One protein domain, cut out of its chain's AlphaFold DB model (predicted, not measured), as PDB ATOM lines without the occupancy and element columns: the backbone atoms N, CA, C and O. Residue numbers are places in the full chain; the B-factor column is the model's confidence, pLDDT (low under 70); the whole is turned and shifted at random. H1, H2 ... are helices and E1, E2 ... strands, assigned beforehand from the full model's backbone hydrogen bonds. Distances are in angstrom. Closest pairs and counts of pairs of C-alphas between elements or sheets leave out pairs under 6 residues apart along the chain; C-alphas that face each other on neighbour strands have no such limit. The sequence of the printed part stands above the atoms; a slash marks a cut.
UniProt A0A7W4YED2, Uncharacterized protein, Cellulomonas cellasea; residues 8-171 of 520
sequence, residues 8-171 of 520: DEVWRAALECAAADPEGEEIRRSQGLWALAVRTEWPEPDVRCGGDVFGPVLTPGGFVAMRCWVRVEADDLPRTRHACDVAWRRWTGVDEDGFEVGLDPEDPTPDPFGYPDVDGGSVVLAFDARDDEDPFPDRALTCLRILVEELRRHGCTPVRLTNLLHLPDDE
ATOM      1  N   ASP A   8     162.304 151.645 193.806       67.56
ATOM      2  CA  ASP A   8     161.758 150.717 194.806       67.56
ATOM      3  C   ASP A   8     161.604 151.337 196.211       67.56
ATOM      4  O   ASP A   8     160.681 150.994 196.950       67.56
ATOM      5  N   GLU A   9     162.498 152.249 196.607       70.38
ATOM      6  CA  GLU A   9     162.400 152.977 197.881       70.38
ATOM      7  C   GLU A   9     161.253 153.998 197.863       70.38
ATOM      8  O   GLU A   9     160.512 154.097 198.845       70.38
ATOM      9  N   VAL A  10     161.059 154.716 196.748       68.44
ATOM     10  CA  VAL A  10     159.913 155.630 196.588       68.44
ATOM     11  C   VAL A  10     158.602 154.845 196.506       68.44
ATOM     12  O   VAL A  10     157.622 155.236 197.143       68.44
ATOM     13  N   TRP A  11     158.595 153.713 195.792       65.69
ATOM     14  CA  TRP A  11     157.455 152.800 195.730       65.69
ATOM     15  C   TRP A  11     157.040 152.334 197.123       65.69
ATOM     16  O   TRP A  11     155.889 152.520 197.509       65.69
ATOM     17  N   ARG A  12     157.982 151.821 197.927       67.12
ATOM     18  CA  ARG A  12     157.695 151.361 199.295       67.12
ATOM     19  C   ARG A  12     157.131 152.474 200.184       67.12
ATOM     20  O   ARG A  12     156.134 152.253 200.867       67.12
ATOM     21  N   ALA A  13     157.700 153.678 200.119       68.12
ATOM     22  CA  ALA A  13     157.200 154.826 200.877       68.12
ATOM     23  C   ALA A  13     155.757 155.214 200.487       68.12
ATOM     24  O   ALA A  13     154.957 155.569 201.352       68.12
ATOM     25  N   ALA A  14     155.395 155.113 199.202       63.06
ATOM     26  CA  ALA A  14     154.042 155.408 198.728       63.06
ATOM     27  C   ALA A  14     152.981 154.469 199.337       63.06
ATOM     28  O   ALA A  14     151.859 154.901 199.622       63.06
ATOM     29  N   LEU A  15     153.349 153.203 199.559       60.88
ATOM     30  CA  LEU A  15     152.505 152.158 200.151       60.88
ATOM     31  C   LEU A  15     152.350 152.333 201.660       60.88
ATOM     32  O   LEU A  15     151.239 152.243 202.179       60.88
ATOM     33  N   GLU A  16     153.454 152.615 202.355       65.00
ATOM     34  CA  GLU A  16     153.454 152.854 203.801       65.00
ATOM     35  C   GLU A  16     152.536 154.036 204.158       65.00
ATOM     36  O   GLU A  16     151.734 153.922 205.085       65.00
ATOM     37  N   CYS A  17     152.544 155.115 203.363       63.56
ATOM     38  CA  CYS A  17     151.590 156.222 203.503       63.56
ATOM     39  C   CYS A  17     150.136 155.795 203.213       63.56
ATOM     40  O   CYS A  17     149.244 156.084 204.008       63.56
ATOM     41  N   ALA A  18     149.881 155.055 202.126       58.31
ATOM     42  CA  ALA A  18     148.535 154.567 201.783       58.31
ATOM     43  C   ALA A  18     147.919 153.635 202.846       58.31
ATOM     44  O   ALA A  18     146.696 153.530 202.952       58.31
ATOM     45  N   ALA A  19     148.754 152.925 203.607       57.25
ATOM     46  CA  ALA A  19     148.321 152.016 204.662       57.25
ATOM     47  C   ALA A  19     148.083 152.709 206.018       57.25
ATOM     48  O   ALA A  19     147.364 152.154 206.850       57.25
ATOM     49  N   ALA A  20     148.687 153.880 206.253       60.34
ATOM     50  CA  ALA A  20     148.753 154.513 207.572       60.34
ATOM     51  C   ALA A  20     147.496 155.306 207.970       60.34
ATOM     52  O   ALA A  20     147.139 155.305 209.149       60.34
ATOM     53  N   ASP A  21     146.822 155.957 207.019       63.22
ATOM     54  CA  ASP A  21     145.618 156.758 207.273       63.22
ATOM     55  C   ASP A  21     144.566 156.579 206.151       63.22
ATOM     56  O   ASP A  21     144.723 157.116 205.051       63.22
ATOM     57  N   PRO A  22     143.479 155.825 206.411       52.75
ATOM     58  CA  PRO A  22     142.374 155.654 205.474       52.75
ATOM     59  C   PRO A  22     141.338 156.794 205.514       52.75
ATOM     60  O   PRO A  22     140.388 156.740 204.734       52.75
ATOM     61  N   GLU A  23     141.470 157.787 206.404       55.88
ATOM     62  CA  GLU A  23     140.518 158.902 206.556       55.88
ATOM     63  C   GLU A  23     140.855 160.104 205.645       55.88
ATOM     64  O   GLU A  23     140.001 160.963 205.426       55.88
ATOM     65  N   GLY A  24     142.031 160.107 204.996       55.03
ATOM     66  CA  GLY A  24     142.240 160.789 203.709       55.03
ATOM     67  C   GLY A  24     143.355 161.835 203.633       55.03
ATOM     68  O   GLY A  24     143.530 162.464 202.583       55.03
ATOM     69  N   GLU A  25     144.129 162.039 204.695       60.84
ATOM     70  CA  GLU A  25     145.219 163.012 204.716       60.84
ATOM     71  C   GLU A  25     146.511 162.416 204.123       60.84
ATOM     72  O   GLU A  25     147.096 163.012 203.212       60.84
ATOM     73  N   GLU A  26     146.883 161.183 204.492       66.12
ATOM     74  CA  GLU A  26     148.033 160.481 203.883       66.12
ATOM     75  C   GLU A  26     147.765 159.994 202.447       66.12
ATOM     76  O   GLU A  26     148.713 159.768 201.693       66.12
ATOM     77  N   ILE A  27     146.505 159.890 202.001       63.00
ATOM     78  CA  ILE A  27     146.176 159.499 200.614       63.00
ATOM     79  C   ILE A  27     146.768 160.496 199.608       63.00
ATOM     80  O   ILE A  27     147.379 160.092 198.619       63.00
ATOM     81  N   ARG A  28     146.671 161.802 199.887       65.06
ATOM     82  CA  ARG A  28     147.253 162.858 199.035       65.06
ATOM     83  C   ARG A  28     148.784 162.803 199.017       65.06
ATOM     84  O   ARG A  28     149.405 163.026 197.978       65.06
ATOM     85  N   ARG A  29     149.405 162.439 200.142       68.81
ATOM     86  CA  ARG A  29     150.856 162.216 200.235       68.81
ATOM     87  C   ARG A  29     151.288 160.970 199.459       68.81
ATOM     88  O   ARG A  29     152.283 161.021 198.738       68.81
ATOM     89  N   SER A  30     150.518 159.885 199.557       68.62
ATOM     90  CA  SER A  30     150.720 158.664 198.777       68.62
ATOM     91  C   SER A  30     150.672 158.969 197.280       68.62
ATOM     92  O   SER A  30     151.629 158.650 196.586       68.62
ATOM     93  N   GLN A  31     149.654 159.687 196.789       70.50
ATOM     94  CA  GLN A  31     149.557 160.092 195.376       70.50
ATOM     95  C   GLN A  31     150.802 160.853 194.883       70.50
ATOM     96  O   GLN A  31     151.312 160.567 193.799       70.50
ATOM     97  N   GLY A  32     151.347 161.766 195.696       68.69
ATOM     98  CA  GLY A  32     152.602 162.460 195.385       68.69
ATOM     99  C   GLY A  32     153.820 161.527 195.302       68.69
ATOM    100  O   GLY A  32     154.677 161.708 194.437       68.69
ATOM    101  N   LEU A  33     153.883 160.502 196.157       69.88
ATOM    102  CA  LEU A  33     154.936 159.480 196.138       69.88
ATOM    103  C   LEU A  33     154.781 158.506 194.958       69.88
ATOM    104  O   LEU A  33     155.776 158.216 194.301       69.88
ATOM    105  N   TRP A  34     153.558 158.083 194.615       70.00
ATOM    106  CA  TRP A  34     153.269 157.323 193.390       70.00
ATOM    107  C   TRP A  34     153.716 158.111 192.149       70.00
ATOM    108  O   TRP A  34     154.473 157.598 191.328       70.00
ATOM    109  N   ALA A  35     153.334 159.388 192.036       71.81
ATOM    110  CA  ALA A  35     153.735 160.243 190.918       71.81
ATOM    111  C   ALA A  35     155.255 160.487 190.846       71.81
ATOM    112  O   ALA A  35     155.787 160.713 189.755       71.81
ATOM    113  N   LEU A  36     155.966 160.452 191.980       72.25
ATOM    114  CA  LEU A  36     157.428 160.508 192.023       72.25
ATOM    115  C   LEU A  36     158.056 159.177 191.591       72.25
ATOM    116  O   LEU A  36     158.978 159.190 190.782       72.25
ATOM    117  N   ALA A  37     157.550 158.041 192.071       72.88
ATOM    118  CA  ALA A  37     158.077 156.721 191.734       72.88
ATOM    119  C   ALA A  37     157.938 156.419 190.232       72.88
ATOM    120  O   ALA A  37     158.910 156.028 189.591       72.88
ATOM    121  N   VAL A  38     156.781 156.743 189.644       72.50
ATOM    122  CA  VAL A  38     156.532 156.698 188.192       72.50
ATOM    123  C   VAL A  38     157.559 157.532 187.405       72.50
ATOM    124  O   VAL A  38     158.114 157.054 186.420       72.50
ATOM    125  N   ARG A  39     157.861 158.766 187.838       74.94
ATOM    126  CA  ARG A  39     158.872 159.625 187.181       74.94
ATOM    127  C   ARG A  39     160.307 159.112 187.351       74.94
ATOM    128  O   ARG A  39     161.150 159.394 186.507       74.94
ATOM    129  N   THR A  40     160.587 158.403 188.442       78.62
ATOM    130  CA  THR A  40     161.894 157.786 188.713       78.62
ATOM    131  C   THR A  40     162.105 156.525 187.872       78.62
ATOM    132  O   THR A  40     163.211 156.301 187.388       78.62
ATOM    133  N   GLU A  41     161.050 155.733 187.665       79.81
ATOM    134  CA  GLU A  41     161.045 154.523 186.832       79.81
ATOM    135  C   GLU A  41     161.174 154.850 185.331       79.81
ATOM    136  O   GLU A  41     161.935 154.203 184.610       79.81
ATOM    137  N   TRP A  42     160.479 155.896 184.865       83.94
ATOM    138  CA  TRP A  42     160.502 156.354 183.470       83.94
ATOM    139  C   TRP A  42     160.976 157.817 183.365       83.94
ATOM    140  O   TRP A  42     160.164 158.724 183.177       83.94
ATOM    141  N   PRO A  43     162.297 158.078 183.468       72.69
ATOM    142  CA  PRO A  43     162.862 159.432 183.431       72.69
ATOM    143  C   PRO A  43     162.979 160.027 182.013       72.69
ATOM    144  O   PRO A  43     163.414 161.169 181.850       72.69
ATOM    145  N   GLU A  44     162.656 159.256 180.974       75.81
ATOM    146  CA  GLU A  44     162.747 159.680 179.576       75.81
ATOM    147  C   GLU A  44     161.525 160.522 179.155       75.81
ATOM    148  O   GLU A  44     160.406 160.287 179.612       75.81
ATOM    149  N   PRO A  45     161.684 161.506 178.246       72.69
ATOM    150  CA  PRO A  45     160.599 162.412 177.845       72.69
ATOM    151  C   PRO A  45     159.510 161.750 176.978       72.69
ATOM    152  O   PRO A  45     158.608 162.448 176.502       72.69
ATOM    153  N   ASP A  46     159.631 160.446 176.727       79.44
ATOM    154  CA  ASP A  46     158.806 159.641 175.829       79.44
ATOM    155  C   ASP A  46     157.585 159.011 176.533       79.44
ATOM    156  O   ASP A  46     156.632 158.612 175.864       79.44
ATOM    157  N   VAL A  47     157.563 158.997 177.870       76.31
ATOM    158  CA  VAL A  47     156.390 158.655 178.685       76.31
ATOM    159  C   VAL A  47     156.121 159.792 179.663       76.31
ATOM    160  O   VAL A  47     156.795 159.955 180.676       76.31
ATOM    161  N   ARG A  48     155.113 160.615 179.366       77.81
ATOM    162  CA  ARG A  48     154.706 161.724 180.236       77.81
ATOM    163  C   ARG A  48     153.552 161.302 181.119       77.81
ATOM    164  O   ARG A  48     152.407 161.289 180.675       77.81
ATOM    165  N   CYS A  49     153.827 161.021 182.380       71.00
ATOM    166  CA  CYS A  49     152.761 160.795 183.344       71.00
ATOM    167  C   CYS A  49     152.212 162.137 183.847       71.00
ATOM    168  O   CYS A  49     152.980 163.044 184.182       71.00
ATOM    169  N   GLY A  50     150.884 162.273 183.873       67.19
ATOM    170  CA  GLY A  50     150.218 163.367 184.577       67.19
ATOM    171  C   GLY A  50     150.700 163.418 186.028       67.19
ATOM    172  O   GLY A  50     150.953 162.378 186.633       67.19
ATOM    173  N   GLY A  51     150.882 164.625 186.571       54.09
ATOM    174  CA  GLY A  51     151.325 164.782 187.960       54.09
ATOM    175  C   GLY A  51     150.309 164.249 188.970       54.09
ATOM    176  O   GLY A  51     150.685 163.912 190.090       54.09
ATOM    177  N   ASP A  52     149.062 164.136 188.525       56.62
ATOM    178  CA  ASP A  52     147.901 163.796 189.318       56.62
ATOM    179  C   ASP A  52     147.543 162.312 189.127       56.62
ATOM    180  O   ASP A  52     147.410 161.814 188.006       56.62
ATOM    181  N   VAL A  53     147.293 161.644 190.256       58.34
ATOM    182  CA  VAL A  53     146.535 160.387 190.354       58.34
ATOM    183  C   VAL A  53     147.220 159.123 189.794       58.34
ATOM    184  O   VAL A  53     146.707 158.445 188.912       58.34
ATOM    185  N   PHE A  54     148.299 158.670 190.431       60.22
ATOM    186  CA  PHE A  54     148.503 157.223 190.618       60.22
ATOM    187  C   PHE A  54     148.346 156.901 192.115       60.22
ATOM    188  O   PHE A  54     148.675 157.739 192.951       60.22
ATOM    189  N   GLY A  55     147.820 155.719 192.454       61.47
ATOM    190  CA  GLY A  55     147.559 155.308 193.842       61.47
ATOM    191  C   GLY A  55     146.097 155.473 194.307       61.47
ATOM    192  O   GLY A  55     145.216 155.736 193.485       61.47
ATOM    193  N   PRO A  56     145.817 155.276 195.614       60.16
ATOM    194  CA  PRO A  56     144.469 155.352 196.188       60.16
ATOM    195  C   PRO A  56     143.801 156.707 195.967       60.16
ATOM    196  O   PRO A  56     144.458 157.748 195.986       60.16
ATOM    197  N   VAL A  57     142.473 156.704 195.846       62.09
ATOM    198  CA  VAL A  57     141.681 157.933 195.739       62.09
ATOM    199  C   VAL A  57     140.504 157.909 196.700       62.09
ATOM    200  O   VAL A  57     139.719 156.965 196.701       62.09
ATOM    201  N   LEU A  58     140.357 158.965 197.499       58.47
ATOM    202  CA  LEU A  58     139.165 159.165 198.315       58.47
ATOM    203  C   LEU A  58     138.018 159.656 197.420       58.47
ATOM    204  O   LEU A  58     138.104 160.714 196.803       58.47
ATOM    205  N   THR A  59     136.951 158.870 197.334       58.81
ATOM    206  CA  THR A  59     135.713 159.257 196.641       58.81
ATOM    207  C   THR A  59     134.921 160.287 197.461       58.81
ATOM    208  O   THR A  59     135.067 160.317 198.686       58.81
ATOM    209  N   PRO A  60     134.000 161.059 196.848       53.41
ATOM    210  CA  PRO A  60     133.103 161.971 197.571       53.41
ATOM    211  C   PRO A  60     132.288 161.316 198.701       53.41
ATOM    212  O   PRO A  60     131.883 161.992 199.641       53.41
ATOM    213  N   GLY A  61     132.070 159.995 198.645       55.12
ATOM    214  CA  GLY A  61     131.415 159.219 199.705       55.12
ATOM    215  C   GLY A  61     132.333 158.769 200.851       55.12
ATOM    216  O   GLY A  61     131.899 157.972 201.677       55.12
ATOM    217  N   GLY A  62     133.598 159.202 200.890       52.53
ATOM    218  CA  GLY A  62     134.576 158.813 201.916       52.53
ATOM    219  C   GLY A  62     135.185 157.415 201.738       52.53
ATOM    220  O   GLY A  62     135.957 156.970 202.582       52.53
ATOM    221  N   PHE A  63     134.877 156.706 200.647       52.19
ATOM    222  CA  PHE A  63     135.478 155.403 200.348       52.19
ATOM    223  C   PHE A  63     136.776 155.567 199.563       52.19
ATOM    224  O   PHE A  63     136.807 156.300 198.572       52.19
ATOM    225  N   VAL A  64     137.818 154.829 199.944       57.00
ATOM    226  CA  VAL A  64     139.062 154.742 199.169       57.00
ATOM    227  C   VAL A  64     138.867 153.789 197.988       57.00
ATOM    228  O   VAL A  64     138.759 152.576 198.166       57.00
ATOM    229  N   ALA A  65     138.831 154.331 196.773       56.91
ATOM    230  CA  ALA A  65     138.829 153.567 195.537       56.91
ATOM    231  C   ALA A  65     140.270 153.320 195.060       56.91
ATOM    232  O   ALA A  65     140.999 154.254 194.724       56.91
ATOM    233  N   MET A  66     140.658 152.047 194.979       59.94
ATOM    234  CA  MET A  66     141.864 151.589 194.282       59.94
ATOM    235  C   MET A  66     141.496 151.238 192.836       59.94
ATOM    236  O   MET A  66     141.366 150.069 192.484       59.94
ATOM    237  N   ARG A  67     141.242 152.252 192.003       60.47
ATOM    238  CA  ARG A  67     140.997 152.072 190.563       60.47
ATOM    239  C   ARG A  67     141.904 152.994 189.769       60.47
ATOM    240  O   ARG A  67     141.689 154.202 189.746       60.47
ATOM    241  N   CYS A  68     142.881 152.406 189.091       65.25
ATOM    242  CA  CYS A  68     143.685 153.109 188.103       65.25
ATOM    243  C   CYS A  68     143.047 152.889 186.729       65.25
ATOM    244  O   CYS A  68     142.987 151.763 186.245       65.25
ATOM    245  N   TRP A  69     142.566 153.951 186.095       71.56
ATOM    246  CA  TRP A  69     142.133 153.930 184.700       71.56
ATOM    247  C   TRP A  69     143.183 154.662 183.878       71.56
ATOM    248  O   TRP A  69     143.185 155.886 183.860       71.56
ATOM    249  N   VAL A  70     144.096 153.977 183.199       80.06
ATOM    250  CA  VAL A  70     145.116 154.686 182.415       80.06
ATOM    251  C   VAL A  70     144.534 155.086 181.065       80.06
ATOM    252  O   VAL A  70     144.250 154.242 180.217       80.06
ATOM    253  N   ARG A  71     144.394 156.396 180.859       84.94
ATOM    254  CA  ARG A  71     144.223 157.023 179.552       84.94
ATOM    255  C   ARG A  71     145.600 157.256 178.929       84.94
ATOM    256  O   ARG A  71     146.444 157.944 179.504       84.94
ATOM    257  N   VAL A  72     145.791 156.702 177.736       86.56
ATOM    258  CA  VAL A  72     146.963 156.856 176.874       86.56
ATOM    259  C   VAL A  72     146.617 157.845 175.758       86.56
ATOM    260  O   VAL A  72     145.858 157.516 174.842       86.56
ATOM    261  N   GLU A  73     147.156 159.062 175.841       87.00
ATOM    262  CA  GLU A  73     147.070 160.075 174.778       87.00
ATOM    263  C   GLU A  73     148.266 159.899 173.821       87.00
ATOM    264  O   GLU A  73     149.415 159.849 174.277       87.00
ATOM    265  N   ALA A  74     148.007 159.787 172.511       85.50
ATOM    266  CA  ALA A  74     149.022 159.557 171.476       85.50
ATOM    267  C   ALA A  74     148.525 159.958 170.069       85.50
ATOM    268  O   ALA A  74     147.328 159.893 169.789       85.50
ATOM    269  N   ASP A  75     149.448 160.313 169.166       87.94
ATOM    270  CA  ASP A  75     149.124 160.837 167.823       87.94
ATOM    271  C   ASP A  75     148.550 159.782 166.848       87.94
ATOM    272  O   ASP A  75     147.746 160.108 165.972       87.94
ATOM    273  N   ASP A  76     148.951 158.510 166.975       93.12
ATOM    274  CA  ASP A  76     148.462 157.390 166.151       93.12
ATOM    275  C   ASP A  76     147.565 156.477 166.998       93.12
ATOM    276  O   ASP A  76     147.999 155.469 167.565       93.12
ATOM    277  N   LEU A  77     146.297 156.869 167.118       91.19
ATOM    278  CA  LEU A  77     145.303 156.182 167.942       91.19
ATOM    279  C   LEU A  77     145.076 154.701 167.547       91.19
ATOM    280  O   LEU A  77     145.047 153.865 168.451       91.19
ATOM    281  N   PRO A  78     144.982 154.309 166.253       93.56
ATOM    282  CA  PRO A  78     144.920 152.896 165.863       93.56
ATOM    283  C   PRO A  78     146.140 152.076 166.304       93.56
ATOM    284  O   PRO A  78     145.978 150.956 166.794       93.56
ATOM    285  N   ARG A  79     147.357 152.616 166.158       93.62
ATOM    286  CA  ARG A  79     148.589 151.927 166.577       93.62
ATOM    287  C   ARG A  79     148.704 151.830 168.095       93.62
ATOM    288  O   ARG A  79     149.086 150.785 168.610       93.62
ATOM    289  N   THR A  80     148.305 152.891 168.790       92.19
ATOM    290  CA  THR A  80     148.263 152.948 170.255       92.19
ATOM    291  C   THR A  80     147.279 151.919 170.793       92.19
ATOM    292  O   THR A  80     147.654 151.124 171.647       92.19
ATOM    293  N   ARG A  81     146.067 151.826 170.220       91.94
ATOM    294  CA  ARG A  81     145.096 150.779 170.576       91.94
ATOM    295  C   ARG A  81     145.689 149.388 170.383       91.94
ATOM    296  O   ARG A  81     145.583 148.566 171.283       91.94
ATOM    297  N   HIS A  82     146.361 149.143 169.260       93.06
ATOM    298  CA  HIS A  82     146.995 147.852 169.004       93.06
ATOM    299  C   HIS A  82     148.084 147.503 170.036       93.06
ATOM    300  O   HIS A  82     148.115 146.374 170.519       93.06
ATOM    301  N   ALA A  83     148.937 148.456 170.421       91.69
ATOM    302  CA  ALA A  83     149.928 148.255 171.481       91.69
ATOM    303  C   ALA A  83     149.265 147.972 172.846       91.69
ATOM    304  O   ALA A  83     149.699 147.090 173.583       91.69
ATOM    305  N   CYS A  84     148.169 148.671 173.149       90.69
ATOM    306  CA  CYS A  84     147.351 148.453 174.340       90.69
ATOM    307  C   CYS A  84     146.657 147.075 174.345       90.69
ATOM    308  O   CYS A  84     146.639 146.418 175.382       90.69
ATOM    309  N   ASP A  85     146.157 146.595 173.198       88.81
ATOM    310  CA  ASP A  85     145.609 145.237 173.031       88.81
ATOM    311  C   ASP A  85     146.680 144.155 173.282       88.81
ATOM    312  O   ASP A  85     146.386 143.107 173.858       88.81
ATOM    313  N   VAL A  86     147.928 144.389 172.850       89.38
ATOM    314  CA  VAL A  86     149.063 143.478 173.097       89.38
ATOM    315  C   VAL A  86     149.463 143.489 174.575       89.38
ATOM    316  O   VAL A  86     149.648 142.417 175.152       89.38
ATOM    317  N   ALA A  87     149.526 144.666 175.207       88.19
ATOM    318  CA  ALA A  87     149.807 144.798 176.637       88.19
ATOM    319  C   ALA A  87     148.745 144.083 177.488       88.19
ATOM    320  O   ALA A  87     149.097 143.262 178.332       88.19
ATOM    321  N   TRP A  88     147.457 144.306 177.202       87.56
ATOM    322  CA  TRP A  88     146.339 143.661 177.897       87.56
ATOM    323  C   TRP A  88     146.409 142.125 177.818       87.56
ATOM    324  O   TRP A  88     146.260 141.449 178.831       87.56
ATOM    325  N   ARG A  89     146.760 141.554 176.656       84.56
ATOM    326  CA  ARG A  89     146.969 140.096 176.516       84.56
ATOM    327  C   ARG A  89     148.175 139.556 177.285       84.56
ATOM    328  O   ARG A  89     148.182 138.379 177.630       84.56
ATOM    329  N   ARG A  90     149.211 140.367 177.523       85.69
ATOM    330  CA  ARG A  90     150.309 139.980 178.424       85.69
ATOM    331  C   ARG A  90     149.862 140.033 179.883       85.69
ATOM    332  O   ARG A  90     150.204 139.129 180.632       85.69
ATOM    333  N   TRP A  91     149.043 141.014 180.272       84.88
ATOM    334  CA  TRP A  91     148.514 141.124 181.640       84.88
ATOM    335  C   TRP A  91     147.661 139.929 182.072       84.88
ATOM    336  O   TRP A  91     147.707 139.555 183.239       84.88
ATOM    337  N   THR A  92     146.923 139.289 181.157       74.38
ATOM    338  CA  THR A  92     146.171 138.059 181.477       74.38
ATOM    339  C   THR A  92     147.081 136.875 181.838       74.38
ATOM    340  O   THR A  92     146.604 135.886 182.380       74.38
ATOM    341  N   GLY A  93     148.384 136.973 181.551       72.38
ATOM    342  CA  GLY A  93     149.427 136.063 182.020       72.38
ATOM    343  C   GLY A  93     150.244 136.614 183.194       72.38
ATOM    344  O   GLY A  93     151.338 136.123 183.419       72.38
ATOM    345  N   VAL A  94     149.786 137.642 183.919       71.44
ATOM    346  CA  VAL A  94     150.474 138.153 185.119       71.44
ATOM    347  C   VAL A  94     149.728 137.703 186.374       71.44
ATOM    348  O   VAL A  94     148.551 138.033 186.552       71.44
ATOM    349  N   ASP A  95     150.413 136.958 187.242       70.50
ATOM    350  CA  ASP A  95     149.866 136.462 188.511       70.50
ATOM    351  C   ASP A  95     149.725 137.565 189.584       70.50
ATOM    352  O   ASP A  95     149.941 138.752 189.320       70.50
ATOM    353  N   GLU A  96     149.272 137.188 190.784       60.91
ATOM    354  CA  GLU A  96     149.052 138.112 191.908       60.91
ATOM    355  C   GLU A  96     150.357 138.717 192.462       60.91
ATOM    356  O   GLU A  96     150.362 139.879 192.873       60.91
ATOM    357  N   ASP A  97     151.469 137.980 192.367       64.12
ATOM    358  CA  ASP A  97     152.817 138.413 192.764       64.12
ATOM    359  C   ASP A  97     153.505 139.293 191.692       64.12
ATOM    360  O   ASP A  97     154.571 139.868 191.927       64.12
ATOM    361  N   GLY A  98     152.903 139.436 190.505       60.09
ATOM    362  CA  GLY A  98     153.412 140.278 189.422       60.09
ATOM    363  C   GLY A  98     154.422 139.597 188.492       60.09
ATOM    364  O   GLY A  98     155.164 140.306 187.803       60.09
ATOM    365  N   PHE A  99     154.456 138.260 188.432       70.06
ATOM    366  CA  PHE A  99     155.267 137.491 187.483       70.06
ATOM    367  C   PHE A  99     154.488 137.142 186.205       70.06
ATOM    368  O   PHE A  99     153.309 136.795 186.249       70.06
ATOM    369  N   GLU A 100     155.162 137.183 185.046       70.31
ATOM    370  CA  GLU A 100     154.611 136.668 183.781       70.31
ATOM    371  C   GLU A 100     154.621 135.125 183.783       70.31
ATOM    372  O   GLU A 100     155.639 134.486 183.498       70.31
ATOM    373  N   VAL A 101     153.468 134.527 184.089       73.69
ATOM    374  CA  VAL A 101     153.166 133.105 183.915       73.69
ATOM    375  C   VAL A 101     152.665 132.825 182.493       73.69
ATOM    376  O   VAL A 101     151.970 133.622 181.863       73.69
ATOM    377  N   GLY A 102     153.023 131.660 181.946       68.06
ATOM    378  CA  GLY A 102     152.503 131.236 180.646       68.06
ATOM    379  C   GLY A 102     150.991 131.008 180.720       68.06
ATOM    380  O   GLY A 102     150.536 130.321 181.628       68.06
ATOM    381  N   LEU A 103     150.236 131.555 179.761       61.88
ATOM    382  CA  LEU A 103     148.778 131.398 179.694       61.88
ATOM    383  C   LEU A 103     148.380 129.915 179.696       61.88
ATOM    384  O   LEU A 103     148.649 129.206 178.722       61.88
ATOM    385  N   ASP A 104     147.698 129.476 180.753       63.34
ATOM    386  CA  ASP A 104     146.952 128.221 180.748       63.34
ATOM    387  C   ASP A 104     145.594 128.472 180.064       63.34
ATOM    388  O   ASP A 104     144.800 129.275 180.558       63.34
ATOM    389  N   PRO A 105     145.302 127.849 178.907       57.56
ATOM    390  CA  PRO A 105     144.033 128.044 178.215       57.56
ATOM    391  C   PRO A 105     142.831 127.398 178.928       57.56
ATOM    392  O   PRO A 105     141.705 127.604 178.471       57.56
ATOM    393  N   GLU A 106     143.039 126.601 179.985       62.25
ATOM    394  CA  GLU A 106     141.968 125.915 180.721       62.25
ATOM    395  C   GLU A 106     141.536 126.624 182.019       62.25
ATOM    396  O   GLU A 106     140.466 126.292 182.537       62.25
ATOM    397  N   ASP A 107     142.284 127.623 182.511       54.31
ATOM    398  CA  ASP A 107     141.920 128.406 183.704       54.31
ATOM    399  C   ASP A 107     141.451 129.831 183.336       54.31
ATOM    400  O   ASP A 107     142.273 130.727 183.112       54.31
ATOM    401  N   PRO A 108     140.128 130.082 183.236       47.56
ATOM    402  CA  PRO A 108     139.590 131.414 183.008       47.56
ATOM    403  C   PRO A 108     139.668 132.231 184.303       47.56
ATOM    404  O   PRO A 108     138.666 132.411 185.005       47.56
ATOM    405  N   THR A 109     140.859 132.750 184.604       50.28
ATOM    406  CA  THR A 109     141.051 133.739 185.668       50.28
ATOM    407  C   THR A 109     140.068 134.904 185.475       50.28
ATOM    408  O   THR A 109     139.856 135.360 184.345       50.28
ATOM    409  N   PRO A 110     139.399 135.371 186.547       46.62
ATOM    410  CA  PRO A 110     138.421 136.446 186.438       46.62
ATOM    411  C   PRO A 110     139.123 137.718 185.964       46.62
ATOM    412  O   PRO A 110     140.005 138.221 186.651       46.62
ATOM    413  N   ASP A 111     138.726 138.199 184.784       53.44
ATOM    414  CA  ASP A 111     139.357 139.307 184.063       53.44
ATOM    415  C   ASP A 111     139.451 140.582 184.931       53.44
ATOM    416  O   ASP A 111     138.433 141.255 185.136       53.44
ATOM    417  N   PRO A 112     140.647 140.933 185.449       53.09
ATOM    418  CA  PRO A 112     140.847 142.105 186.287       53.09
ATOM    419  C   PRO A 112     141.199 143.344 185.450       53.09
ATOM    420  O   PRO A 112     141.656 144.346 185.999       53.09
ATOM    421  N   PHE A 113     141.020 143.314 184.123       64.06
ATOM    422  CA  PHE A 113     141.411 144.417 183.252       64.06
ATOM    423  C   PHE A 113     140.330 144.756 182.228       64.06
ATOM    424  O   PHE A 113     139.991 143.966 181.353       64.06
ATOM    425  N   GLY A 114     139.837 145.995 182.258       71.06
ATOM    426  CA  GLY A 114     138.923 146.469 181.220       71.06
ATOM    427  C   GLY A 114     139.603 146.435 179.852       71.06
ATOM    428  O   GLY A 114     140.667 147.037 179.685       71.06
ATOM    429  N   TYR A 115     138.981 145.743 178.892       79.88
ATOM    430  CA  TYR A 115     139.471 145.648 177.517       79.88
ATOM    431  C   TYR A 115     139.752 147.049 176.932       79.88
ATOM    432  O   TYR A 115     138.934 147.948 177.147       79.88
ATOM    433  N   PRO A 116     140.855 147.266 176.184       85.12
ATOM    434  CA  PRO A 116     141.239 148.601 175.736       85.12
ATOM    435  C   PRO A 116     140.180 149.222 174.818       85.12
ATOM    436  O   PRO A 116     139.883 148.699 173.732       85.12
ATOM    437  N   ASP A 117     139.641 150.369 175.227       86.94
ATOM    438  CA  ASP A 117     138.636 151.099 174.453       86.94
ATOM    439  C   ASP A 117     139.099 152.502 174.052       86.94
ATOM    440  O   ASP A 117     140.087 153.024 174.565       86.94
ATOM    441  N   VAL A 118     138.421 153.094 173.069       87.25
ATOM    442  CA  VAL A 118     138.772 154.398 172.500       87.25
ATOM    443  C   VAL A 118     137.759 155.445 172.946       87.25
ATOM    444  O   VAL A 118     136.621 155.453 172.481       87.25
ATOM    445  N   ASP A 119     138.206 156.375 173.785       84.25
ATOM    446  CA  ASP A 119     137.410 157.488 174.308       84.25
ATOM    447  C   ASP A 119     138.126 158.825 174.070       84.25
ATOM    448  O   ASP A 119     139.332 158.949 174.281       84.25
ATOM    449  N   GLY A 120     137.387 159.838 173.609       83.56
ATOM    450  CA  GLY A 120     137.886 161.212 173.478       83.56
ATOM    451  C   GLY A 120     139.120 161.416 172.582       83.56
ATOM    452  O   GLY A 120     139.763 162.455 172.681       83.56
ATOM    453  N   GLY A 121     139.478 160.451 171.725       86.19
ATOM    454  CA  GLY A 121     140.731 160.475 170.951       86.19
ATOM    455  C   GLY A 121     141.940 159.852 171.667       86.19
ATOM    456  O   GLY A 121     143.059 159.986 171.189       86.19
ATOM    457  N   SER A 122     141.718 159.167 172.788       87.94
ATOM    458  CA  SER A 122     142.717 158.439 173.581       87.94
ATOM    459  C   SER A 122     142.347 156.957 173.698       87.94
ATOM    460  O   SER A 122     141.204 156.579 173.433       87.94
ATOM    461  N   VAL A 123     143.288 156.111 174.126       87.12
ATOM    462  CA  VAL A 123     142.984 154.727 174.542       87.12
ATOM    463  C   VAL A 123     142.819 154.689 176.055       87.12
ATOM    464  O   VAL A 123     143.628 155.274 176.767       87.12
ATOM    465  N   VAL A 124     141.795 154.009 176.558       85.38
ATOM    466  CA  VAL A 124     141.507 153.877 177.988       85.38
ATOM    467  C   VAL A 124     141.601 152.411 178.395       85.38
ATOM    468  O   VAL A 124     141.001 151.545 177.759       85.38
ATOM    469  N   LEU A 125     142.355 152.145 179.464       84.56
ATOM    470  CA  LEU A 125     142.531 150.825 180.070       84.56
ATOM    471  C   LEU A 125     142.147 150.884 181.548       84.56
ATOM    472  O   LEU A 125     142.667 151.726 182.281       84.56
ATOM    473  N   ALA A 126     141.277 149.985 182.005       76.31
ATOM    474  CA  ALA A 126     140.937 149.880 183.422       76.31
ATOM    475  C   ALA A 126     141.797 148.805 184.097       76.31
ATOM    476  O   ALA A 126     141.825 147.669 183.635       76.31
ATOM    477  N   PHE A 127     142.456 149.156 185.201       71.69
ATOM    478  CA  PHE A 127     143.184 148.235 186.071       71.69
ATOM    479  C   PHE A 127     142.292 147.965 187.281       71.69
ATOM    480  O   PHE A 127     142.158 148.813 188.172       71.69
ATOM    481  N   ASP A 128     141.625 146.812 187.290       61.31
ATOM    482  CA  ASP A 128     140.656 146.447 188.315       61.31
ATOM    483  C   ASP A 128     141.302 145.613 189.425       61.31
ATOM    484  O   ASP A 128     141.115 144.408 189.558       61.31
ATOM    485  N   ALA A 129     142.025 146.329 190.279       54.50
ATOM    486  CA  ALA A 129     142.709 145.866 191.484       54.50
ATOM    487  C   ALA A 129     141.805 145.246 192.581       54.50
ATOM    488  O   ALA A 129     142.218 145.132 193.733       54.50
ATOM    489  N   ARG A 130     140.538 144.921 192.290       50.88
ATOM    490  CA  ARG A 130     139.519 144.604 193.309       50.88
ATOM    491  C   ARG A 130     139.680 143.241 193.983       50.88
ATOM    492  O   ARG A 130     139.155 143.089 195.087       50.88
ATOM    493  N   ASP A 131     140.348 142.284 193.341       46.16
ATOM    494  CA  ASP A 131     140.402 140.889 193.799       46.16
ATOM    495  C   ASP A 131     141.776 140.395 194.288       46.16
ATOM    496  O   ASP A 131     141.834 139.286 194.827       46.16
ATOM    497  N   ASP A 132     142.840 141.195 194.190       49.78
ATOM    498  CA  ASP A 132     144.154 140.801 194.721       49.78
ATOM    499  C   ASP A 132     144.198 140.958 196.253       49.78
ATOM    500  O   ASP A 132     143.636 141.896 196.832       49.78
ATOM    501  N   GLU A 133     144.836 140.001 196.934       44.06
ATOM    502  CA  GLU A 133     144.776 139.887 198.398       44.06
ATOM    503  C   GLU A 133     145.807 140.735 199.155       44.06
ATOM    504  O   GLU A 133     145.744 140.782 200.382       44.06
ATOM    505  N   ASP A 134     146.701 141.451 198.473       46.91
ATOM    506  CA  ASP A 134     147.734 142.284 199.103       46.91
ATOM    507  C   ASP A 134     147.689 143.757 198.642       46.91
ATOM    508  O   ASP A 134     147.121 144.083 197.595       46.91
ATOM    509  N   PRO A 135     148.249 144.705 199.422       46.62
ATOM    510  CA  PRO A 135     148.229 146.129 199.105       46.62
ATOM    511  C   PRO A 135     149.261 146.515 198.027       46.62
ATOM    512  O   PRO A 135     150.179 147.284 198.290       46.62
ATOM    513  N   PHE A 136     149.053 146.020 196.807       60.22
ATOM    514  CA  PHE A 136     149.311 146.689 195.521       60.22
ATOM    515  C   PHE A 136     150.525 147.643 195.405       60.22
ATOM    516  O   PHE A 136     150.363 148.865 195.455       60.22
ATOM    517  N   PRO A 137     151.709 147.108 195.053       59.00
ATOM    518  CA  PRO A 137     152.546 147.750 194.034       59.00
ATOM    519  C   PRO A 137     152.799 146.859 192.812       59.00
ATOM    520  O   PRO A 137     152.631 147.321 191.683       59.00
ATOM    521  N   ASP A 138     153.191 145.600 193.020       68.56
ATOM    522  CA  ASP A 138     154.024 144.877 192.054       68.56
ATOM    523  C   ASP A 138     153.247 144.469 190.803       68.56
ATOM    524  O   ASP A 138     153.699 144.746 189.694       68.56
ATOM    525  N   ARG A 139     152.017 143.960 190.947       71.81
ATOM    526  CA  ARG A 139     151.152 143.640 189.801       71.81
ATOM    527  C   ARG A 139     150.814 144.870 188.951       71.81
ATOM    528  O   ARG A 139     151.003 144.847 187.737       71.81
ATOM    529  N   ALA A 140     150.383 145.978 189.568       73.94
ATOM    530  CA  ALA A 140     150.108 147.229 188.844       73.94
ATOM    531  C   ALA A 140     151.363 147.786 188.160       73.94
ATOM    532  O   ALA A 140     151.294 148.226 187.011       73.94
ATOM    533  N   LEU A 141     152.507 147.759 188.847       75.81
ATOM    534  CA  LEU A 141     153.782 148.225 188.317       75.81
ATOM    535  C   LEU A 141     154.258 147.349 187.151       75.81
ATOM    536  O   LEU A 141     154.667 147.894 186.129       75.81
ATOM    537  N   THR A 142     154.144 146.023 187.247       81.88
ATOM    538  CA  THR A 142     154.405 145.093 186.140       81.88
ATOM    539  C   THR A 142     153.476 145.375 184.959       81.88
ATOM    540  O   THR A 142     153.959 145.543 183.840       81.88
ATOM    541  N   CYS A 143     152.168 145.540 185.173       83.12
ATOM    542  CA  CYS A 143     151.237 145.872 184.092       83.12
ATOM    543  C   CYS A 143     151.553 147.234 183.434       83.12
ATOM    544  O   CYS A 143     151.487 147.347 182.207       83.12
ATOM    545  N   LEU A 144     151.968 148.248 184.205       83.81
ATOM    546  CA  LEU A 144     152.441 149.538 183.680       83.81
ATOM    547  C   LEU A 144     153.776 149.423 182.925       83.81
ATOM    548  O   LEU A 144     153.920 150.021 181.859       83.81
ATOM    549  N   ARG A 145     154.731 148.627 183.426       86.31
ATOM    550  CA  ARG A 145     155.995 148.307 182.737       86.31
ATOM    551  C   ARG A 145     155.722 147.632 181.393       86.31
ATOM    552  O   ARG A 145     156.259 148.086 180.387       86.31
ATOM    553  N   ILE A 146     154.831 146.638 181.356       89.06
ATOM    554  CA  ILE A 146     154.367 145.974 180.128       89.06
ATOM    555  C   ILE A 146     153.719 146.988 179.171       89.06
ATOM    556  O   ILE A 146     154.060 147.012 177.991       89.06
ATOM    557  N   LEU A 147     152.837 147.869 179.660       89.19
ATOM    558  CA  LEU A 147     152.186 148.894 178.833       89.19
ATOM    559  C   LEU A 147     153.200 149.838 178.177       89.19
ATOM    560  O   LEU A 147     153.146 150.064 176.969       89.19
ATOM    561  N   VAL A 148     154.136 150.374 178.963       89.56
ATOM    562  CA  VAL A 148     155.204 151.251 178.467       89.56
ATOM    563  C   VAL A 148     156.118 150.510 177.488       89.56
ATOM    564  O   VAL A 148     156.504 151.080 176.465       89.56
ATOM    565  N   GLU A 149     156.440 149.243 177.758       91.94
ATOM    566  CA  GLU A 149     157.242 148.413 176.859       91.94
ATOM    567  C   GLU A 149     156.556 148.227 175.498       91.94
ATOM    568  O   GLU A 149     157.190 148.471 174.470       91.94
ATOM    569  N   GLU A 150     155.269 147.866 175.459       93.94
ATOM    570  CA  GLU A 150     154.545 147.701 174.191       93.94
ATOM    571  C   GLU A 150     154.365 149.032 173.451       93.94
ATOM    572  O   GLU A 150     154.593 149.097 172.240       93.94
ATOM    573  N   LEU A 151     154.036 150.124 174.151       91.44
ATOM    574  CA  LEU A 151     153.913 151.452 173.534       91.44
ATOM    575  C   LEU A 151     155.232 151.902 172.883       91.44
ATOM    576  O   LEU A 151     155.217 152.450 171.777       91.44
ATOM    577  N   ARG A 152     156.379 151.608 173.510       92.25
ATOM    578  CA  ARG A 152     157.715 151.823 172.928       92.25
ATOM    579  C   ARG A 152     157.992 150.881 171.758       92.25
ATOM    580  O   ARG A 152     158.399 151.342 170.693       92.25
ATOM    581  N   ARG A 153     157.739 149.578 171.917       93.62
ATOM    582  CA  ARG A 153     157.988 148.540 170.898       93.62
ATOM    583  C   ARG A 153     157.206 148.793 169.608       93.62
ATOM    584  O   ARG A 153     157.733 148.584 168.517       93.62
ATOM    585  N   HIS A 154     155.978 149.290 169.729       94.56
ATOM    586  CA  HIS A 154     155.129 149.673 168.603       94.56
ATOM    587  C   HIS A 154     155.373 151.111 168.103       94.56
ATOM    588  O   HIS A 154     154.715 151.539 167.156       94.56
ATOM    589  N   GLY A 155     156.315 151.865 168.682       94.12
ATOM    590  CA  GLY A 155     156.643 153.224 168.241       94.12
ATOM    591  C   GLY A 155     155.463 154.188 168.371       94.12
ATOM    592  O   GLY A 155     155.155 154.910 167.419       94.12
ATOM    593  N   CYS A 156     154.775 154.139 169.515       89.94
ATOM    594  CA  CYS A 156     153.677 155.038 169.879       89.94
ATOM    595  C   CYS A 156     154.153 156.230 170.730       89.94
ATOM    596  O   CYS A 156     153.362 157.128 170.999       89.94
ATOM    597  N   THR A 157     155.417 156.248 171.169       83.88
ATOM    598  CA  THR A 157     155.967 157.324 172.002       83.88
ATOM    599  C   THR A 157     156.375 158.562 171.175       83.88
ATOM    600  O   THR A 157     156.814 158.412 170.030       83.88
ATOM    601  N   PRO A 158     156.256 159.795 171.715       83.19
ATOM    602  CA  PRO A 158     155.892 160.128 173.092       83.19
ATOM    603  C   PRO A 158     154.404 159.908 173.404       83.19
ATOM    604  O   PRO A 158     153.539 160.395 172.684       83.19
ATOM    605  N   VAL A 159     154.118 159.220 174.513       81.88
ATOM    606  CA  VAL A 159     152.754 159.034 175.036       81.88
ATOM    607  C   VAL A 159     152.548 159.865 176.293       81.88
ATOM    608  O   VAL A 159     153.490 160.082 177.064       81.88
ATOM    609  N   ARG A 160     151.308 160.281 176.550       84.00
ATOM    610  CA  ARG A 160     150.913 160.784 177.868       84.00
ATOM    611  C   ARG A 160     150.045 159.754 178.576       84.00
ATOM    612  O   ARG A 160     149.016 159.351 178.044       84.00
ATOM    613  N   LEU A 161     150.449 159.362 179.779       82.19
ATOM    614  CA  LEU A 161     149.648 158.532 180.670       82.19
ATOM    615  C   LEU A 161     148.955 159.451 181.678       82.19
ATOM    616  O   LEU A 161     149.611 160.186 182.416       82.19
ATOM    617  N   THR A 162     147.629 159.437 181.704       77.69
ATOM    618  CA  THR A 162     146.812 160.153 182.696       77.69
ATOM    619  C   THR A 162     145.843 159.170 183.327       77.69
ATOM    620  O   THR A 162     145.432 158.221 182.665       77.69
ATOM    621  N   ASN A 163     145.490 159.349 184.596       71.00
ATOM    622  CA  ASN A 163     144.481 158.498 185.214       71.00
ATOM    623  C   ASN A 163     143.096 159.132 185.063       71.00
ATOM    624  O   ASN A 163     142.890 160.302 185.386       71.00
ATOM    625  N   LEU A 164     142.146 158.354 184.558       53.38
ATOM    626  CA  LEU A 164     140.751 158.728 184.426       53.38
ATOM    627  C   LEU A 164     140.027 158.505 185.747       53.38
ATOM    628  O   LEU A 164     139.349 157.498 185.967       53.38
ATOM    629  N   LEU A 165     140.121 159.505 186.616       50.97
ATOM    630  CA  LEU A 165     139.246 159.571 187.766       50.97
ATOM    631  C   LEU A 165     137.836 160.004 187.346       50.97
ATOM    632  O   LEU A 165     137.469 161.172 187.451       50.97
ATOM    633  N   HIS A 166     137.023 159.047 186.903       43.25
ATOM    634  CA  HIS A 166     135.577 159.249 186.840       43.25
ATOM    635  C   HIS A 166     134.993 159.227 188.258       43.25
ATOM    636  O   HIS A 166     134.493 158.206 188.735       43.25
ATOM    637  N   LEU A 167     135.049 160.379 188.928       39.06
ATOM    638  CA  LEU A 167     134.083 160.676 189.977       39.06
ATOM    639  C   LEU A 167     132.701 160.861 189.324       39.06
ATOM    640  O   LEU A 167     132.615 161.443 188.238       39.06
ATOM    641  N   PRO A 168     131.622 160.347 189.939       31.48
ATOM    642  CA  PRO A 168     130.279 160.761 189.573       31.48
ATOM    643  C   PRO A 168     130.109 162.208 190.043       31.48
ATOM    644  O   PRO A 168     130.113 162.459 191.244       31.48
ATOM    645  N   ASP A 169     129.985 163.109 189.070       46.28
ATOM    646  CA  ASP A 169     129.901 164.565 189.209       46.28
ATOM    647  C   ASP A 169     131.183 165.235 189.750       46.28
ATOM    648  O   ASP A 169     131.448 165.219 190.948       46.28
ATOM    649  N   ASP A 170     131.944 165.904 188.871       42.06
ATOM    650  CA  ASP A 170     132.728 167.074 189.289       42.06
ATOM    651  C   ASP A 170     132.977 168.065 188.136       42.06
ATOM    652  O   ASP A 170     133.337 167.687 187.014       42.06
ATOM    653  N   GLU A 171     132.780 169.353 188.424       39.94
ATOM    654  CA  GLU A 171     133.244 170.464 187.587       39.94
ATOM    655  C   GLU A 171     134.707 170.780 187.954       39.94
ATOM    656  O   GLU A 171     135.143 170.554 189.080       39.94
TER     657      GLU A 171
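What this domain is: This is residues 8 to 171 of the 520 residues of an uncharacterized protein of Cellulomonas cellasea (UniProt A0A7W4YED2). A strongly twisted sheet of five strands has two helices, H3 and H4, packed side by side over one face, while no named helix covers the other. A helical hairpin, H1 and H2, sits at the sheet's E1 edge, where residues 35 to 39 of H2 reach it and H1 keeps clear. The printed part has 164 residues, with four named helices and five named strands in the order H1 H2 E1 E2 H3 E3 E4 H4 E5; the class is mixed, helices and strands. The sheet runs E1 E5 E2 E4 E3 and is mixed. The whole is compact, with a radius of gyration of the C-alphas of 15.6 A and spans of 40 by 38 by 34 A.

How they stand to each other: H1, residues 8 to 20, touches H2, residues 25 to 41, in a hairpin at a shallow tilt of 14 degrees, opposite ways; their closest C-alphas, of Ala 14 and Ser 30, are 4.7 A apart. H2 is on the sheet: its closest C-alpha to edge strand E1, residues 47 to 49, is that of Arg 39, 7.3 A from Cys 49's. E1 is parallel to E5, residues 159 to 163, with N 48 and O 159 at 2.9 A. E5 is antiparallel to E2, residues 68 to 73, with N 71 and O 162 at 2.8 A. E2 is antiparallel to E4, residues 122 to 127, with N 70 and O 125 at 2.8 A. E4 forms a hairpin with edge strand E3, residues 113 to 119, with N 122 and O 119 at 2.8 A. H3, residues 77 to 91, runs along E4 at a height over the sheet of 8.5 A; 12 of its 15 C-alphas fall on E4 and 2 on E3, only just short of lying over E3 too. H4, residues 138 to 153, on the same face, runs along E2 at a height of 9.3 A. H3 and H4 touch at a steep tilt of 39 degrees, opposite ways, with the C-alphas of Ala 87 and Leu 147 closest at 5.2 A. H2, H3 and H4 with the sheet make two layers, helices on one face of a sheet. E2, H3, E3 and E4, H4, E5 are split strand-helix-strand units, two strands running the same way with another between, each with a right-handed crossover. Every O i to N i+4 pair is within hydrogen-bond range in H1, H3 and H4, and 12 of 13 in H2.

Where its parts are: H1 begins at C-alpha 8, (161.758, 150.717, 194.806), and measures 18.6 A. H2 measures 25.3 A, H3 20.6 A and H4 21.8 A. E5 ends at C-alpha 163, (144.481, 158.498, 185.214).

The domain as a whole: The farthest C-alphas, of Glu 106 and Glu 171, are 45.9 A apart. The printed part has no cut. The links E1 to E2 and H3 to E3 are long. Mean pLDDT of the printed part is 70.7, and 77 residues are under 70, among them 50 to 68 and 164 to 171.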